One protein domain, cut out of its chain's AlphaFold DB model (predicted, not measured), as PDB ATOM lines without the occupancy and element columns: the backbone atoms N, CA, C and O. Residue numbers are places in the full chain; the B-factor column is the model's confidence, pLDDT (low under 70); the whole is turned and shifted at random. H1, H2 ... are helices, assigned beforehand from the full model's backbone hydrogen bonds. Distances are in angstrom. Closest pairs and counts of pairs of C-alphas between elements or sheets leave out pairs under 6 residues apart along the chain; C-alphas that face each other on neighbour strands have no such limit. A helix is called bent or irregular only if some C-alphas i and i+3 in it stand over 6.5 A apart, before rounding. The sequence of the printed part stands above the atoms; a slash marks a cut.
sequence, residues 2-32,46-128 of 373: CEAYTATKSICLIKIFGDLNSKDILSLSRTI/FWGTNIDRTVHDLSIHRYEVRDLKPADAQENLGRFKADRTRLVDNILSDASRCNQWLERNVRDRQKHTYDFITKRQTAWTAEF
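What this domain is: This is residues 2 to 32 and 46 to 128 of the 373 residues of an uncharacterized protein of Psilocybe cyanescens (UniProt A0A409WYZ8). Picture a helical hairpin with very unequal legs: H4 is one long helix, H3 folds beside its first part, and the far part of H4, residues 96 to 128, sticks out free as a long arm. The low-confidence pair H1 and H2 makes a corner beside the hairpin, with H2 packing on H4. The printed part has 114 residues with four named helices, H1, H2, H3 and H4 in that order along the chain, and no named strand, an all helix class. It is extended, with a radius of gyration of the C-alphas of 24.0 A and spans of 88 by 30 by 21 A; the free arm makes much of that length.

Where its parts are: Find C-alpha 2 at (29.896, -8.432, 43.860); from there H1 runs through residues 2 to 17, 22.1 A from first to last C-alpha. After a tight link of 4 residues look for H2, residues 22 to 28, 10.8 A long. Across the cut, H3 begins with C-alpha 48 at (26.342, -14.450, 36.445) and holds residues 48 to 68, 28.7 A long; it is neither bent nor irregular, but only just: C-alphas 65 and 68 are 6.3 A apart. Another tight link of 4 residues leads to H4, residues 73 to 128, which runs 82.2 A to C-alpha 128 at (5.116, 43.064, 23.676).

How they stand to each other: Start at H1, which touches H2 with its residues 10 to 14 alone; their closest C-alphas, those of Ile 14 and Ser 22, are 5.7 A apart. These two run opposite ways at a steep tilt of 52 degrees. H1 is close to H3 but not clearly touching, with the C-alphas of Leu 13 and Val 55 closest at 7.5 A. H2 touches residues 88 to 92 of H4, at a steep tilt of 61 degrees, the same way; the closest C-alphas, of Leu 28 and Leu 92, are 7.6 A apart. H2 and H3 are apart. H3 and H4 form a helical hairpin, opposite ways at a shallow tilt of 21 degrees: residues 58 to 65 touch residues 73 to 80, and the C-alphas of Val 65 and Ala 73 are closest at 5.1 A. The helix packing is mostly crossed, but only just: of 3 touching pairs, 1 is at a shallow tilt. In H1, H3 and H4 each O i to N i+4 pair is within hydrogen-bond range; in H2, 2 of 3 are.

The domain as a whole: The two C-alphas farthest apart, those of Leu 68 and Phe 128, are 88.0 A apart. Without the free residues 96 to 128, the body spans 40 by 27 by 20 A. Residues 33 to 45 are not printed, and C-alphas 32 and 46 are 8.5 A apart across this cut, which lies in the link from H2 to H3. Of the links that are printed whole, none is long. In the B-factor column the mean pLDDT of the printed part is 77.6; look for values under 70 at residues 2 to 32 and 46 to 47.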
ATOM      1  N   CYS A   2      30.175  -8.204  45.294       27.05
ATOM      2  CA  CYS A   2      29.896  -8.432  43.860       27.05
ATOM      3  C   CYS A   2      31.052  -8.056  42.903       27.05
ATOM      4  O   CYS A   2      31.298  -8.784  41.947       27.05
ATOM      5  N   GLU A   3      31.823  -6.989  43.157       27.78
ATOM      6  CA  GLU A   3      32.937  -6.583  42.269       27.78
ATOM      7  C   GLU A   3      34.140  -7.540  42.302       27.78
ATOM      8  O   GLU A   3      34.705  -7.833  41.253       27.78
ATOM      9  N   ALA A   4      34.493  -8.093  43.470       28.64
ATOM     10  CA  ALA A   4      35.544  -9.109  43.578       28.64
ATOM     11  C   ALA A   4      35.118 -10.420  42.897       28.64
ATOM     12  O   ALA A   4      35.889 -11.001  42.146       28.64
ATOM     13  N   TYR A   5      33.857 -10.833  43.057       31.47
ATOM     14  CA  TYR A   5      33.327 -12.037  42.412       31.47
ATOM     15  C   TYR A   5      33.291 -11.917  40.874       31.47
ATOM     16  O   TYR A   5      33.582 -12.878  40.163       31.47
ATOM     17  N   THR A   6      33.011 -10.715  40.356       36.53
ATOM     18  CA  THR A   6      32.957 -10.430  38.911       36.53
ATOM     19  C   THR A   6      34.355 -10.232  38.320       36.53
ATOM     20  O   THR A   6      34.656 -10.808  37.283       36.53
ATOM     21  N   ALA A   7      35.260  -9.524  39.008       31.69
ATOM     22  CA  ALA A   7      36.648  -9.344  38.573       31.69
ATOM     23  C   ALA A   7      37.449 -10.657  38.605       31.69
ATOM     24  O   ALA A   7      38.200 -10.927  37.671       31.69
ATOM     25  N   THR A   8      37.251 -11.520  39.610       34.94
ATOM     26  CA  THR A   8      37.879 -12.852  39.643       34.94
ATOM     27  C   THR A   8      37.352 -13.745  38.513       34.94
ATOM     28  O   THR A   8      38.145 -14.456  37.898       34.94
ATOM     29  N   LYS A   9      36.062 -13.655  38.145       40.16
ATOM     30  CA  LYS A   9      35.508 -14.376  36.982       40.16
ATOM     31  C   LYS A   9      35.925 -13.784  35.634       40.16
ATOM     32  O   LYS A   9      36.211 -14.554  34.726       40.16
ATOM     33  N   SER A  10      36.062 -12.465  35.502       36.56
ATOM     34  CA  SER A  10      36.605 -11.826  34.294       36.56
ATOM     35  C   SER A  10      38.094 -12.130  34.100       36.56
ATOM     36  O   SER A  10      38.499 -12.453  32.990       36.56
ATOM     37  N   ILE A  11      38.899 -12.133  35.169       38.31
ATOM     38  CA  ILE A  11      40.303 -12.590  35.144       38.31
ATOM     39  C   ILE A  11      40.381 -14.088  34.806       38.31
ATOM     40  O   ILE A  11      41.270 -14.502  34.057       38.31
ATOM     41  N   CYS A  12      39.434 -14.902  35.288       39.53
ATOM     42  CA  CYS A  12      39.288 -16.290  34.856       39.53
ATOM     43  C   CYS A  12      38.947 -16.385  33.368       39.53
ATOM     44  O   CYS A  12      39.623 -17.127  32.673       39.53
ATOM     45  N   LEU A  13      37.983 -15.624  32.847       43.78
ATOM     46  CA  LEU A  13      37.612 -15.634  31.427       43.78
ATOM     47  C   LEU A  13      38.770 -15.196  30.522       43.78
ATOM     48  O   LEU A  13      38.993 -15.820  29.495       43.78
ATOM     49  N   ILE A  14      39.573 -14.214  30.932       47.56
ATOM     50  CA  ILE A  14      40.787 -13.793  30.210       47.56
ATOM     51  C   ILE A  14      41.824 -14.925  30.176       47.56
ATOM     52  O   ILE A  14      42.346 -15.261  29.116       47.56
ATOM     53  N   LYS A  15      42.064 -15.593  31.313       46.16
ATOM     54  CA  LYS A  15      42.921 -16.794  31.377       46.16
ATOM     55  C   LYS A  15      42.342 -18.001  30.627       46.16
ATOM     56  O   LYS A  15      43.077 -18.900  30.225       46.16
ATOM     57  N   ILE A  16      41.022 -18.070  30.489       50.94
ATOM     58  CA  ILE A  16      40.301 -19.201  29.902       50.94
ATOM     59  C   ILE A  16      40.160 -19.041  28.379       50.94
ATOM     60  O   ILE A  16      40.210 -20.028  27.641       50.94
ATOM     61  N   PHE A  17      40.034 -17.817  27.885       56.28
ATOM     62  CA  PHE A  17      39.894 -17.571  26.461       56.28
ATOM     63  C   PHE A  17      41.194 -17.193  25.770       56.28
ATOM     64  O   PHE A  17      41.235 -17.442  24.575       56.28
ATOM     65  N   GLY A  18      42.240 -16.741  26.482       46.50
ATOM     66  CA  GLY A  18      43.627 -16.571  25.999       46.50
ATOM     67  C   GLY A  18      43.823 -15.491  24.927       46.50
ATOM     68  O   GLY A  18      44.728 -14.672  25.029       46.50
ATOM     69  N   ASP A  19      42.903 -15.457  23.971       52.69
ATOM     70  CA  ASP A  19      42.888 -14.659  22.756       52.69
ATOM     71  C   ASP A  19      41.771 -13.598  22.792       52.69
ATOM     72  O   ASP A  19      41.743 -12.696  21.960       52.69
ATOM     73  N   LEU A  20      40.847 -13.670  23.764       49.53
ATOM     74  CA  LEU A  20      39.859 -12.612  23.987       49.53
ATOM     75  C   LEU A  20      40.504 -11.472  24.776       49.53
ATOM     76  O   LEU A  20      40.939 -11.648  25.918       49.53
ATOM     77  N   ASN A  21      40.548 -10.289  24.163       51.94
ATOM     78  CA  ASN A  21      41.080  -9.092  24.790       51.94
ATOM     79  C   ASN A  21      40.295  -8.794  26.075       51.94
ATOM     80  O   ASN A  21      39.068  -8.704  26.087       51.94
ATOM     81  N   SER A  22      41.017  -8.631  27.182       46.44
ATOM     82  CA  SER A  22      40.460  -8.372  28.517       46.44
ATOM     83  C   SER A  22      39.435  -7.238  28.588       46.44
ATOM     84  O   SER A  22      38.538  -7.273  29.433       46.44
ATOM     85  N   LYS A  23      39.532  -6.269  27.674       48.72
ATOM     86  CA  LYS A  23      38.596  -5.149  27.553       48.72
ATOM     87  C   LYS A  23      37.192  -5.561  27.084       48.72
ATOM     88  O   LYS A  23      36.229  -4.960  27.553       48.72
ATOM     89  N   ASP A  24      37.059  -6.603  26.265       48.03
ATOM     90  CA  ASP A  24      35.784  -6.975  25.623       48.03
ATOM     91  C   ASP A  24      34.884  -7.823  26.535       48.03
ATOM     92  O   ASP A  24      33.660  -7.766  26.463       48.03
ATOM     93  N   ILE A  25      35.481  -8.570  27.469       51.59
ATOM     94  CA  ILE A  25      34.745  -9.370  28.461       51.59
ATOM     95  C   ILE A  25      34.329  -8.516  29.671       51.59
ATOM     96  O   ILE A  25      33.262  -8.716  30.255       51.59
ATOM     97  N   LEU A  26      35.165  -7.551  30.069       45.88
ATOM     98  CA  LEU A  26      34.865  -6.664  31.197       45.88
ATOM     99  C   LEU A  26      33.709  -5.700  30.888       45.88
ATOM    100  O   LEU A  26      32.950  -5.374  31.804       45.88
ATOM    101  N   SER A  27      33.529  -5.299  29.625       46.59
ATOM    102  CA  SER A  27      32.437  -4.417  29.192       46.59
ATOM    103  C   SER A  27      31.057  -5.089  29.263       46.59
ATOM    104  O   SER A  27      30.087  -4.422  29.621       46.59
ATOM    105  N   LEU A  28      30.976  -6.406  29.037       44.94
ATOM    106  CA  LEU A  28      29.750  -7.215  29.132       44.94
ATOM    107  C   LEU A  28      29.223  -7.403  30.559       44.94
ATOM    108  O   LEU A  28      28.021  -7.529  30.772       44.94
ATOM    109  N   SER A  29      30.119  -7.435  31.547       46.75
ATOM    110  CA  SER A  29      29.753  -7.708  32.945       46.75
ATOM    111  C   SER A  29      29.228  -6.488  33.714       46.75
ATOM    112  O   SER A  29      28.744  -6.638  34.834       46.75
ATOM    113  N   ARG A  30      29.340  -5.277  33.145       41.59
ATOM    114  CA  ARG A  30      29.158  -4.011  33.882       41.59
ATOM    115  C   ARG A  30      27.919  -3.191  33.518       41.59
ATOM    116  O   ARG A  30      27.663  -2.202  34.190       41.59
ATOM    117  N   THR A  31      27.164  -3.536  32.479       44.34
ATOM    118  CA  THR A  31      26.418  -2.497  31.738       44.34
ATOM    119  C   THR A  31      24.898  -2.551  31.767       44.34
ATOM    120  O   THR A  31      24.297  -1.586  31.300       44.34
ATOM    121  N   ILE A  32      24.232  -3.594  32.277       46.16
ATOM    122  CA  ILE A  32      22.770  -3.669  32.093       46.16
ATOM    123  C   ILE A  32      22.040  -4.188  33.337       46.16
ATOM    124  O   ILE A  32      21.898  -5.387  33.557       46.16
ATOM    125  N   PHE A  46      22.575 -11.169  30.563       56.12
ATOM    126  CA  PHE A  46      23.688 -12.052  30.910       56.12
ATOM    127  C   PHE A  46      23.930 -11.991  32.416       56.12
ATOM    128  O   PHE A  46      24.781 -11.262  32.914       56.12
ATOM    129  N   TRP A  47      23.134 -12.757  33.154       67.12
ATOM    130  CA  TRP A  47      23.337 -12.986  34.576       67.12
ATOM    131  C   TRP A  47      24.645 -13.746  34.806       67.12
ATOM    132  O   TRP A  47      25.109 -14.488  33.933       67.12
ATOM    133  N   GLY A  48      25.202 -13.634  36.015       78.06
ATOM    134  CA  GLY A  48      26.342 -14.450  36.445       78.06
ATOM    135  C   GLY A  48      26.136 -15.945  36.171       78.06
ATOM    136  O   GLY A  48      27.084 -16.629  35.816       78.06
ATOM    137  N   THR A  49      24.891 -16.428  36.184       81.19
ATOM    138  CA  THR A  49      24.526 -17.801  35.802       81.19
ATOM    139  C   THR A  49      24.843 -18.157  34.345       81.19
ATOM    140  O   THR A  49      25.249 -19.285  34.082       81.19
ATOM    141  N   ASN A  50      24.709 -17.231  33.390       79.12
ATOM    142  CA  ASN A  50      25.071 -17.470  31.986       79.12
ATOM    143  C   ASN A  50      26.590 -17.489  31.796       79.12
ATOM    144  O   ASN A  50      27.104 -18.293  31.014       79.12
ATOM    145  N   ILE A  51      27.303 -16.625  32.525       83.06
ATOM    146  CA  ILE A  51      28.769 -16.639  32.562       83.06
ATOM    147  C   ILE A  51      29.244 -17.969  33.146       83.06
ATOM    148  O   ILE A  51      30.088 -18.632  32.554       83.06
ATOM    149  N   ASP A  52      28.646 -18.394  34.254       85.25
ATOM    150  CA  ASP A  52      29.001 -19.631  34.945       85.25
ATOM    151  C   ASP A  52      28.721 -20.855  34.094       85.25
ATOM    152  O   ASP A  52      29.572 -21.735  33.999       85.25
ATOM    153  N   ARG A  53      27.579 -20.872  33.401       89.38
ATOM    154  CA  ARG A  53      27.273 -21.902  32.411       89.38
ATOM    155  C   ARG A  53      28.308 -21.915  31.288       89.38
ATOM    156  O   ARG A  53      28.844 -22.966  30.986       89.38
ATOM    157  N   THR A  54      28.672 -20.758  30.734       89.75
ATOM    158  CA  THR A  54      29.686 -20.679  29.664       89.75
ATOM    159  C   THR A  54      31.062 -21.159  30.138       89.75
ATOM    160  O   THR A  54      31.763 -21.850  29.402       89.75
ATOM    161  N   VAL A  55      31.459 -20.817  31.369       89.50
ATOM    162  CA  VAL A  55      32.706 -21.298  31.984       89.50
ATOM    163  C   VAL A  55      32.653 -22.810  32.201       89.50
ATOM    164  O   VAL A  55      33.643 -23.496  31.944       89.50
ATOM    165  N   HIS A  56      31.509 -23.330  32.644       93.50
ATOM    166  CA  HIS A  56      31.283 -24.757  32.815       93.50
ATOM    167  C   HIS A  56      31.361 -25.510  31.480       93.50
ATOM    168  O   HIS A  56      32.179 -26.421  31.361       93.50
ATOM    169  N   ASP A  57      30.627 -25.076  30.456       94.81
ATOM    170  CA  ASP A  57      30.647 -25.664  29.110       94.81
ATOM    171  C   ASP A  57      32.072 -25.679  28.532       94.81
ATOM    172  O   ASP A  57      32.544 -26.673  27.983       94.81
ATOM    173  N   LEU A  58      32.824 -24.594  28.735       94.19
ATOM    174  CA  LEU A  58      34.214 -24.522  28.298       94.19
ATOM    175  C   LEU A  58      35.136 -25.472  29.070       94.19
ATOM    176  O   LEU A  58      36.097 -26.000  28.506       94.19
ATOM    177  N   SER A  59      34.872 -25.696  30.358       93.25
ATOM    178  CA  SER A  59      35.613 -26.687  31.140       93.25
ATOM    179  C   SER A  59      35.359 -28.110  30.640       93.25
ATOM    180  O   SER A  59      36.312 -28.885  30.568       93.25
ATOM    181  N   ILE A  60      34.128 -28.413  30.203       95.25
ATOM    182  CA  ILE A  60      33.760 -29.696  29.588       95.25
ATOM    183  C   ILE A  60      34.529 -29.886  28.280       95.25
ATOM    184  O   ILE A  60      35.261 -30.862  28.149       95.25
ATOM    185  N   HIS A  61      34.485 -28.919  27.361       94.38
ATOM    186  CA  HIS A  61      35.211 -29.039  26.090       94.38
ATOM    187  C   HIS A  61      36.733 -29.149  26.268       94.38
ATOM    188  O   HIS A  61      37.408 -29.873  25.539       94.38
ATOM    189  N   ARG A  62      37.307 -28.468  27.269       93.81
ATOM    190  CA  ARG A  62      38.733 -28.620  27.612       93.81
ATOM    191  C   ARG A  62      39.053 -30.006  28.168       93.81
ATOM    192  O   ARG A  62      40.114 -30.546  27.860       93.81
ATOM    193  N   TYR A  63      38.163 -30.557  28.989       95.06
ATOM    194  CA  TYR A  63      38.283 -31.913  29.515       95.06
ATOM    195  C   TYR A  63      38.206 -32.952  28.386       95.06
ATOM    196  O   TYR A  63      39.060 -33.831  28.316       95.06
ATOM    197  N   GLU A  64      37.266 -32.804  27.447       95.50
ATOM    198  CA  GLU A  64      37.133 -33.670  26.268       95.50
ATOM    199  C   GLU A  64      38.416 -33.703  25.430       95.50
ATOM    200  O   GLU A  64      38.909 -34.780  25.102       95.50
ATOM    201  N   VAL A  65      39.002 -32.534  25.148       95.56
ATOM    202  CA  VAL A  65      40.270 -32.419  24.409       95.56
ATOM    203  C   VAL A  65      41.433 -33.083  25.151       95.56
ATOM    204  O   VAL A  65      42.276 -33.727  24.524       95.56
ATOM    205  N   ARG A  66      41.511 -32.925  26.478       95.69
ATOM    206  CA  ARG A  66      42.641 -33.425  27.276       95.69
ATOM    207  C   ARG A  66      42.563 -34.932  27.519       95.69
ATOM    208  O   ARG A  66      43.557 -35.630  27.306       95.69
ATOM    209  N   ASP A  67      41.405 -35.405  27.973       95.12
ATOM    210  CA  ASP A  67      41.271 -36.711  28.623       95.12
ATOM    211  C   ASP A  67      40.533 -37.736  27.753       95.12
ATOM    212  O   ASP A  67      40.951 -38.890  27.703       95.12
ATOM    213  N   LEU A  68      39.479 -37.332  27.035       91.69
ATOM    214  CA  LEU A  68      38.689 -38.255  26.203       91.69
ATOM    215  C   LEU A  68      39.248 -38.392  24.781       91.69
ATOM    216  O   LEU A  68      39.119 -39.451  24.171       91.69
ATOM    217  N   LYS A  69      39.869 -37.325  24.262       90.00
ATOM    218  CA  LYS A  69      40.486 -37.240  22.929       90.00
ATOM    219  C   LYS A  69      39.620 -37.788  21.773       90.00
ATOM    220  O   LYS A  69      40.165 -38.487  20.913       90.00
ATOM    221  N   PRO A  70      38.303 -37.500  21.694       92.56
ATOM    222  CA  PRO A  70      37.559 -37.839  20.492       92.56
ATOM    223  C   PRO A  70      38.132 -37.064  19.293       92.56
ATOM    224  O   PRO A  70      38.698 -35.979  19.452       92.56
ATOM    225  N   ALA A  71      38.029 -37.642  18.093       95.94
ATOM    226  CA  ALA A  71      38.679 -37.112  16.889       95.94
ATOM    227  C   ALA A  71      38.260 -35.663  16.555       95.94
ATOM    228  O   ALA A  71      39.028 -34.922  15.948       95.94
ATOM    229  N   ASP A  72      37.071 -35.253  16.995       97.06
ATOM    230  CA  ASP A  72      36.441 -33.953  16.771       97.06
ATOM    231  C   ASP A  72      36.523 -32.995  17.980       97.06
ATOM    232  O   ASP A  72      36.068 -31.855  17.888       97.06
ATOM    233  N   ALA A  73      37.137 -33.394  19.106       95.12
ATOM    234  CA  ALA A  73      37.160 -32.596  20.344       95.12
ATOM    235  C   ALA A  73      37.714 -31.179  20.131       95.12
ATOM    236  O   ALA A  73      37.171 -30.185  20.618       95.12
ATOM    237  N   GLN A  74      38.818 -31.094  19.386       95.81
ATOM    238  CA  GLN A  74      39.512 -29.839  19.122       95.81
ATOM    239  C   GLN A  74      38.684 -28.922  18.214       95.81
ATOM    240  O   GLN A  74      38.652 -27.709  18.430       95.81
ATOM    241  N   GLU A  75      37.994 -29.498  17.224       96.31
ATOM    242  CA  GLU A  75      37.101 -28.755  16.335       96.31
ATOM    243  C   GLU A  75      35.894 -28.219  17.113       96.31
ATOM    244  O   GLU A  75      35.571 -27.036  17.002       96.31
ATOM    245  N   ASN A  76      35.282 -29.049  17.963       95.94
ATOM    246  CA  ASN A  76      34.144 -28.659  18.795       95.94
ATOM    247  C   ASN A  76      34.510 -27.530  19.769       95.94
ATOM    248  O   ASN A  76      33.782 -26.539  19.858       95.94
ATOM    249  N   LEU A  77      35.673 -27.607  20.429       94.62
ATOM    250  CA  LEU A  77      36.183 -26.518  21.270       94.62
ATOM    251  C   LEU A  77      36.409 -25.231  20.459       94.62
ATOM    252  O   LEU A  77      36.083 -24.136  20.926       94.62
ATOM    253  N   GLY A  78      36.961 -25.350  19.248       95.88
ATOM    254  CA  GLY A  78      37.151 -24.224  18.331       95.88
ATOM    255  C   GLY A  78      35.829 -23.565  17.936       95.88
ATOM    256  O   GLY A  78      35.695 -22.344  18.033       95.88
ATOM    257  N   ARG A  79      34.828 -24.371  17.566       96.75
ATOM    258  CA  ARG A  79      33.481 -23.915  17.200       96.75
ATOM    259  C   ARG A  79      32.785 -23.226  18.372       96.75
ATOM    260  O   ARG A  79      32.307 -22.109  18.211       96.75
ATOM    261  N   PHE A  80      32.827 -23.824  19.564       95.44
ATOM    262  CA  PHE A  80      32.271 -23.222  20.778       95.44
ATOM    263  C   PHE A  80      32.889 -21.849  21.069       95.44
ATOM    264  O   PHE A  80      32.168 -20.885  21.334       95.44
ATOM    265  N   LYS A  81      34.223 -21.728  20.994       94.25
ATOM    266  CA  LYS A  81      34.903 -20.437  21.172       94.25
ATOM    267  C   LYS A  81      34.452 -19.418  20.127       94.25
ATOM    268  O   LYS A  81      34.098 -18.307  20.502       94.25
ATOM    269  N   ALA A  82      34.428 -19.797  18.848       94.62
ATOM    270  CA  ALA A  82      34.017 -18.913  17.761       94.62
ATOM    271  C   ALA A  82      32.569 -18.417  17.926       94.62
ATOM    272  O   ALA A  82      32.302 -17.229  17.750       94.62
ATOM    273  N   ASP A  83      31.650 -19.297  18.326       94.12
ATOM    274  CA  ASP A  83      30.249 -18.947  18.566       94.12
ATOM    275  C   ASP A  83      30.093 -17.995  19.758       94.12
ATOM    276  O   ASP A  83      29.326 -17.030  19.691       94.12
ATOM    277  N   ARG A  84      30.845 -18.216  20.844       92.56
ATOM    278  CA  ARG A  84      30.834 -17.315  22.006       92.56
ATOM    279  C   ARG A  84      31.446 -15.958  21.682       92.56
ATOM    280  O   ARG A  84      30.854 -14.957  22.071       92.56
ATOM    281  N   THR A  85      32.544 -15.905  20.932       89.25
ATOM    282  CA  THR A  85      33.115 -14.641  20.441       89.25
ATOM    283  C   THR A  85      32.103 -13.882  19.585       89.25
ATOM    284  O   THR A  85      31.803 -12.731  19.880       89.25
ATOM    285  N   ARG A  86      31.467 -14.549  18.611       92.75
ATOM    286  CA  ARG A  86      30.428 -13.936  17.766       92.75
ATOM    287  C   ARG A  86      29.262 -13.384  18.590       92.75
ATOM    288  O   ARG A  86      28.735 -12.320  18.282       92.75
ATOM    289  N   LEU A  87      28.843 -14.102  19.631       87.31
ATOM    290  CA  LEU A  87      27.796 -13.635  20.538       87.31
ATOM    291  C   LEU A  87      28.221 -12.360  21.286       87.31
ATOM    292  O   LEU A  87      27.432 -11.422  21.356       87.31
ATOM    293  N   VAL A  88      29.447 -12.322  21.818       85.50
ATOM    294  CA  VAL A  88      30.017 -11.134  22.477       85.50
ATOM    295  C   VAL A  88      30.043  -9.944  21.519       85.50
ATOM    296  O   VAL A  88      29.527  -8.882  21.868       85.50
ATOM    297  N   ASP A  89      30.542 -10.136  20.300       86.62
ATOM    298  CA  ASP A  89      30.610  -9.085  19.280       86.62
ATOM    299  C   ASP A  89      29.223  -8.521  18.943       86.62
ATOM    300  O   ASP A  89      29.039  -7.303  18.866       86.62
ATOM    301  N   ASN A  90      28.218  -9.392  18.812       86.75
ATOM    302  CA  ASN A  90      26.836  -8.977  18.572       86.75
ATOM    303  C   ASN A  90      26.292  -8.113  19.719       86.75
ATOM    304  O   ASN A  90      25.687  -7.072  19.465       86.75
ATOM    305  N   ILE A  91      26.541  -8.499  20.974       84.56
ATOM    306  CA  ILE A  91      26.088  -7.726  22.140       84.56
ATOM    307  C   ILE A  91      26.786  -6.366  22.198       84.56
ATOM    308  O   ILE A  91      26.139  -5.360  22.487       84.56
ATOM    309  N   LEU A  92      28.090  -6.306  21.914       84.19
ATOM    310  CA  LEU A  92      28.838  -5.046  21.891       84.19
ATOM    311  C   LEU A  92      28.351  -4.117  20.774       84.19
ATOM    312  O   LEU A  92      28.191  -2.914  20.995       84.19
ATOM    313  N   SER A  93      28.054  -4.674  19.600       89.69
ATOM    314  CA  SER A  93      27.442  -3.947  18.485       89.69
ATOM    315  C   SER A  93      26.073  -3.373  18.871       89.69
ATOM    316  O   SER A  93      25.808  -2.182  18.673       89.69
ATOM    317  N   ASP A  94      25.228  -4.178  19.519       85.31
ATOM    318  CA  ASP A  94      23.916  -3.745  20.001       85.31
ATOM    319  C   ASP A  94      24.015  -2.671  21.087       85.31
ATOM    320  O   ASP A  94      23.326  -1.650  21.008       85.31
ATOM    321  N   ALA A  95      24.916  -2.838  22.057       81.50
ATOM    322  CA  ALA A  95      25.170  -1.848  23.098       81.50
ATOM    323  C   ALA A  95      25.636  -0.511  22.500       81.50
ATOM    324  O   ALA A  95      25.142   0.551  22.887       81.50
ATOM    325  N   SER A  96      26.529  -0.549  21.505       87.44
ATOM    326  CA  SER A  96      26.963   0.639  20.762       87.44
ATOM    327  C   SER A  96      25.786   1.334  20.069       87.44
ATOM    328  O   SER A  96      25.599   2.545  20.215       87.44
ATOM    329  N   ARG A  97      24.917   0.572  19.394       90.31
ATOM    330  CA  ARG A  97      23.705   1.096  18.746       90.31
ATOM    331  C   ARG A  97      22.742   1.739  19.750       90.31
ATOM    332  O   ARG A  97      22.208   2.817  19.474       90.31
ATOM    333  N   CYS A  98      22.542   1.123  20.914       88.75
ATOM    334  CA  CYS A  98      21.728   1.671  22.001       88.75
ATOM    335  C   CYS A  98      22.317   2.969  22.568       88.75
ATOM    336  O   CYS A  98      21.581   3.939  22.745       88.75
ATOM    337  N   ASN A  99      23.634   3.031  22.781       84.88
ATOM    338  CA  ASN A  99      24.309   4.247  23.238       84.88
ATOM    339  C   ASN A  99      24.169   5.387  22.220       84.88
ATOM    340  O   ASN A  99      23.766   6.492  22.579       84.88
ATOM    341  N   GLN A 100      24.379   5.111  20.930       92.12
ATOM    342  CA  GLN A 100      24.164   6.097  19.865       92.12
ATOM    343  C   GLN A 100      22.707   6.568  19.784       92.12
ATOM    344  O   GLN A 100      22.435   7.729  19.468       92.12
ATOM    345  N   TRP A 101      21.740   5.676  20.021       95.88
ATOM    346  CA  TRP A 101      20.328   6.050  20.114       95.88
ATOM    347  C   TRP A 101      20.073   6.965  21.317       95.88
ATOM    348  O   TRP A 101      19.433   8.004  21.154       95.88
ATOM    349  N   LEU A 102      20.606   6.632  22.495       90.12
ATOM    350  CA  LEU A 102      20.455   7.438  23.706       90.12
ATOM    351  C   LEU A 102      21.032   8.842  23.508       90.12
ATOM    352  O   LEU A 102      20.352   9.830  23.775       90.12
ATOM    353  N   GLU A 103      22.249   8.942  22.980       91.25
ATOM    354  CA  GLU A 103      22.883  10.227  22.695       91.25
ATOM    355  C   GLU A 103      22.077  11.079  21.711       91.25
ATOM    356  O   GLU A 103      21.909  12.279  21.932       91.25
ATOM    357  N   ARG A 104      21.547  10.471  20.639       96.25
ATOM    358  CA  ARG A 104      20.655  11.168  19.700       96.25
ATOM    359  C   ARG A 104      19.415  11.698  20.409       96.25
ATOM    360  O   ARG A 104      19.125  12.879  20.295       96.25
ATOM    361  N   ASN A 105      18.763  10.876  21.229       93.12
ATOM    362  CA  ASN A 105      17.586  11.297  21.988       93.12
ATOM    363  C   ASN A 105      17.890  12.432  22.973       93.12
ATOM    364  O   ASN A 105      17.076  13.339  23.135       93.12
ATOM    365  N   VAL A 106      19.049  12.403  23.636       91.50
ATOM    366  CA  VAL A 106      19.484  13.491  24.523       91.50
ATOM    367  C   VAL A 106      19.674  14.783  23.728       91.50
ATOM    368  O   VAL A 106      19.137  15.818  24.129       91.50
ATOM    369  N   ARG A 107      20.370  14.723  22.583       94.75
ATOM    370  CA  ARG A 107      20.568  15.878  21.691       94.75
ATOM    371  C   ARG A 107      19.241  16.425  21.165       94.75
ATOM    372  O   ARG A 107      19.014  17.630  21.234       94.75
ATOM    373  N   ASP A 108      18.341  15.557  20.715       95.75
ATOM    374  CA  ASP A 108      17.035  15.956  20.188       95.75
ATOM    375  C   ASP A 108      16.180  16.616  21.273       95.75
ATOM    376  O   ASP A 108      15.606  17.679  21.047       95.75
ATOM    377  N   ARG A 109      16.154  16.068  22.494       93.38
ATOM    378  CA  ARG A 109      15.447  16.690  23.629       93.38
ATOM    379  C   ARG A 109      16.016  18.060  23.990       93.38
ATOM    380  O   ARG A 109      15.246  18.982  24.270       93.38
ATOM    381  N   GLN A 110      17.339  18.213  23.983       93.88
ATOM    382  CA  GLN A 110      17.988  19.507  24.211       93.88
ATOM    383  C   GLN A 110      17.608  20.512  23.122       93.88
ATOM    384  O   GLN A 110      17.208  21.631  23.444       93.88
ATOM    385  N   LYS A 111      17.648  20.095  21.852       96.75
ATOM    386  CA  LYS A 111      17.226  20.915  20.715       96.75
ATOM    387  C   LYS A 111      15.760  21.327  20.834       96.75
ATOM    388  O   LYS A 111      15.466  22.511  20.771       96.75
ATOM    389  N   HIS A 112      14.852  20.391  21.107       94.38
ATOM    390  CA  HIS A 112      13.434  20.691  21.316       94.38
ATOM    391  C   HIS A 112      13.204  21.670  22.471       94.38
ATOM    392  O   HIS A 112      12.377  22.572  22.355       94.38
ATOM    393  N   THR A 113      13.947  21.523  23.570       93.62
ATOM    394  CA  THR A 113      13.875  22.449  24.709       93.62
ATOM    395  C   THR A 113      14.332  23.849  24.300       93.62
ATOM    396  O   THR A 113      13.652  24.828  24.600       93.62
ATOM    397  N   TYR A 114      15.448  23.948  23.575       94.19
ATOM    398  CA  TYR A 114      15.973  25.215  23.075       94.19
ATOM    399  C   TYR A 114      15.033  25.876  22.058       94.19
ATOM    400  O   TYR A 114      14.732  27.064  22.175       94.19
ATOM    401  N   ASP A 115      14.506  25.105  21.107       95.75
ATOM    402  CA  ASP A 115      13.551  25.571  20.102       95.75
ATOM    403  C   ASP A 115      12.259  26.061  20.763       95.75
ATOM    404  O   ASP A 115      11.712  27.090  20.368       95.75
ATOM    405  N   PHE A 116      11.777  25.365  21.796       93.94
ATOM    406  CA  PHE A 116      10.606  25.782  22.563       93.94
ATOM    407  C   PHE A 116      10.848  27.101  23.308       93.94
ATOM    408  O   PHE A 116      10.026  28.013  23.212       93.94
ATOM    409  N   ILE A 117      11.983  27.231  24.007       92.50
ATOM    410  CA  ILE A 117      12.368  28.470  24.702       92.50
ATOM    411  C   ILE A 117      12.480  29.623  23.703       92.50
ATOM    412  O   ILE A 117      11.892  30.678  23.924       92.50
ATOM    413  N   THR A 118      13.160  29.398  22.578       94.75
ATOM    414  CA  THR A 118      13.359  30.405  21.529       94.75
ATOM    415  C   THR A 118      12.030  30.829  20.916       94.75
ATOM    416  O   THR A 118      11.747  32.020  20.837       94.75
ATOM    417  N   LYS A 119      11.157  29.881  20.547       95.56
ATOM    418  CA  LYS A 119       9.815  30.188  20.023       95.56
ATOM    419  C   LYS A 119       8.994  30.999  21.017       95.56
ATOM    420  O   LYS A 119       8.364  31.977  20.622       95.56
ATOM    421  N   ARG A 120       9.018  30.621  22.298       93.50
ATOM    422  CA  ARG A 120       8.305  31.345  23.354       93.50
ATOM    423  C   ARG A 120       8.863  32.753  23.544       93.50
ATOM    424  O   ARG A 120       8.080  33.687  23.672       93.50
ATOM    425  N   GLN A 121      10.183  32.913  23.531       90.69
ATOM    426  CA  GLN A 121      10.834  34.215  23.639       90.69
ATOM    427  C   GLN A 121      10.497  35.102  22.438       90.69
ATOM    428  O   GLN A 121      10.113  36.247  22.630       90.69
ATOM    429  N   THR A 122      10.543  34.575  21.213       93.56
ATOM    430  CA  THR A 122      10.156  35.318  20.006       93.56
ATOM    431  C   THR A 122       8.682  35.720  20.032       93.56
ATOM    432  O   THR A 122       8.364  36.867  19.728       93.56
ATOM    433  N   ALA A 123       7.782  34.809  20.420       91.19
ATOM    434  CA  ALA A 123       6.355  35.103  20.540       91.19
ATOM    435  C   ALA A 123       6.086  36.184  21.597       91.19
ATOM    436  O   ALA A 123       5.354  37.132  21.322       91.19
ATOM    437  N   TRP A 124       6.739  36.084  22.761       86.62
ATOM    438  CA  TRP A 124       6.689  37.105  23.807       86.62
ATOM    439  C   TRP A 124       7.164  38.450  23.251       86.62
ATOM    440  O   TRP A 124       6.413  39.424  23.277       86.62
ATOM    441  N   THR A 125       8.375  38.522  22.698       86.44
ATOM    442  CA  THR A 125       8.928  39.775  22.167       86.44
ATOM    443  C   THR A 125       8.019  40.387  21.101       86.44
ATOM    444  O   THR A 125       7.792  41.591  21.123       86.44
ATOM    445  N   ALA A 126       7.437  39.581  20.206       88.00
ATOM    446  CA  ALA A 126       6.517  40.063  19.177       88.00
ATOM    447  C   ALA A 126       5.186  40.588  19.746       88.00
ATOM    448  O   ALA A 126       4.644  41.566  19.229       88.00
ATOM    449  N   GLU A 127       4.645  39.958  20.791       84.19
ATOM    450  CA  GLU A 127       3.425  40.427  21.454       84.19
ATOM    451  C   GLU A 127       3.663  41.751  22.192       84.19
ATOM    452  O   GLU A 127       2.850  42.672  22.101       84.19
ATOM    453  N   PHE A 128       4.794  41.875  22.885       78.94
ATOM    454  CA  PHE A 128       5.116  43.064  23.676       78.94
ATOM    455  C   PHE A 128       5.651  44.222  22.830       78.94
ATOM    456  O   PHE A 128       5.359  45.370  23.148       78.94
TER     457      PHE A 128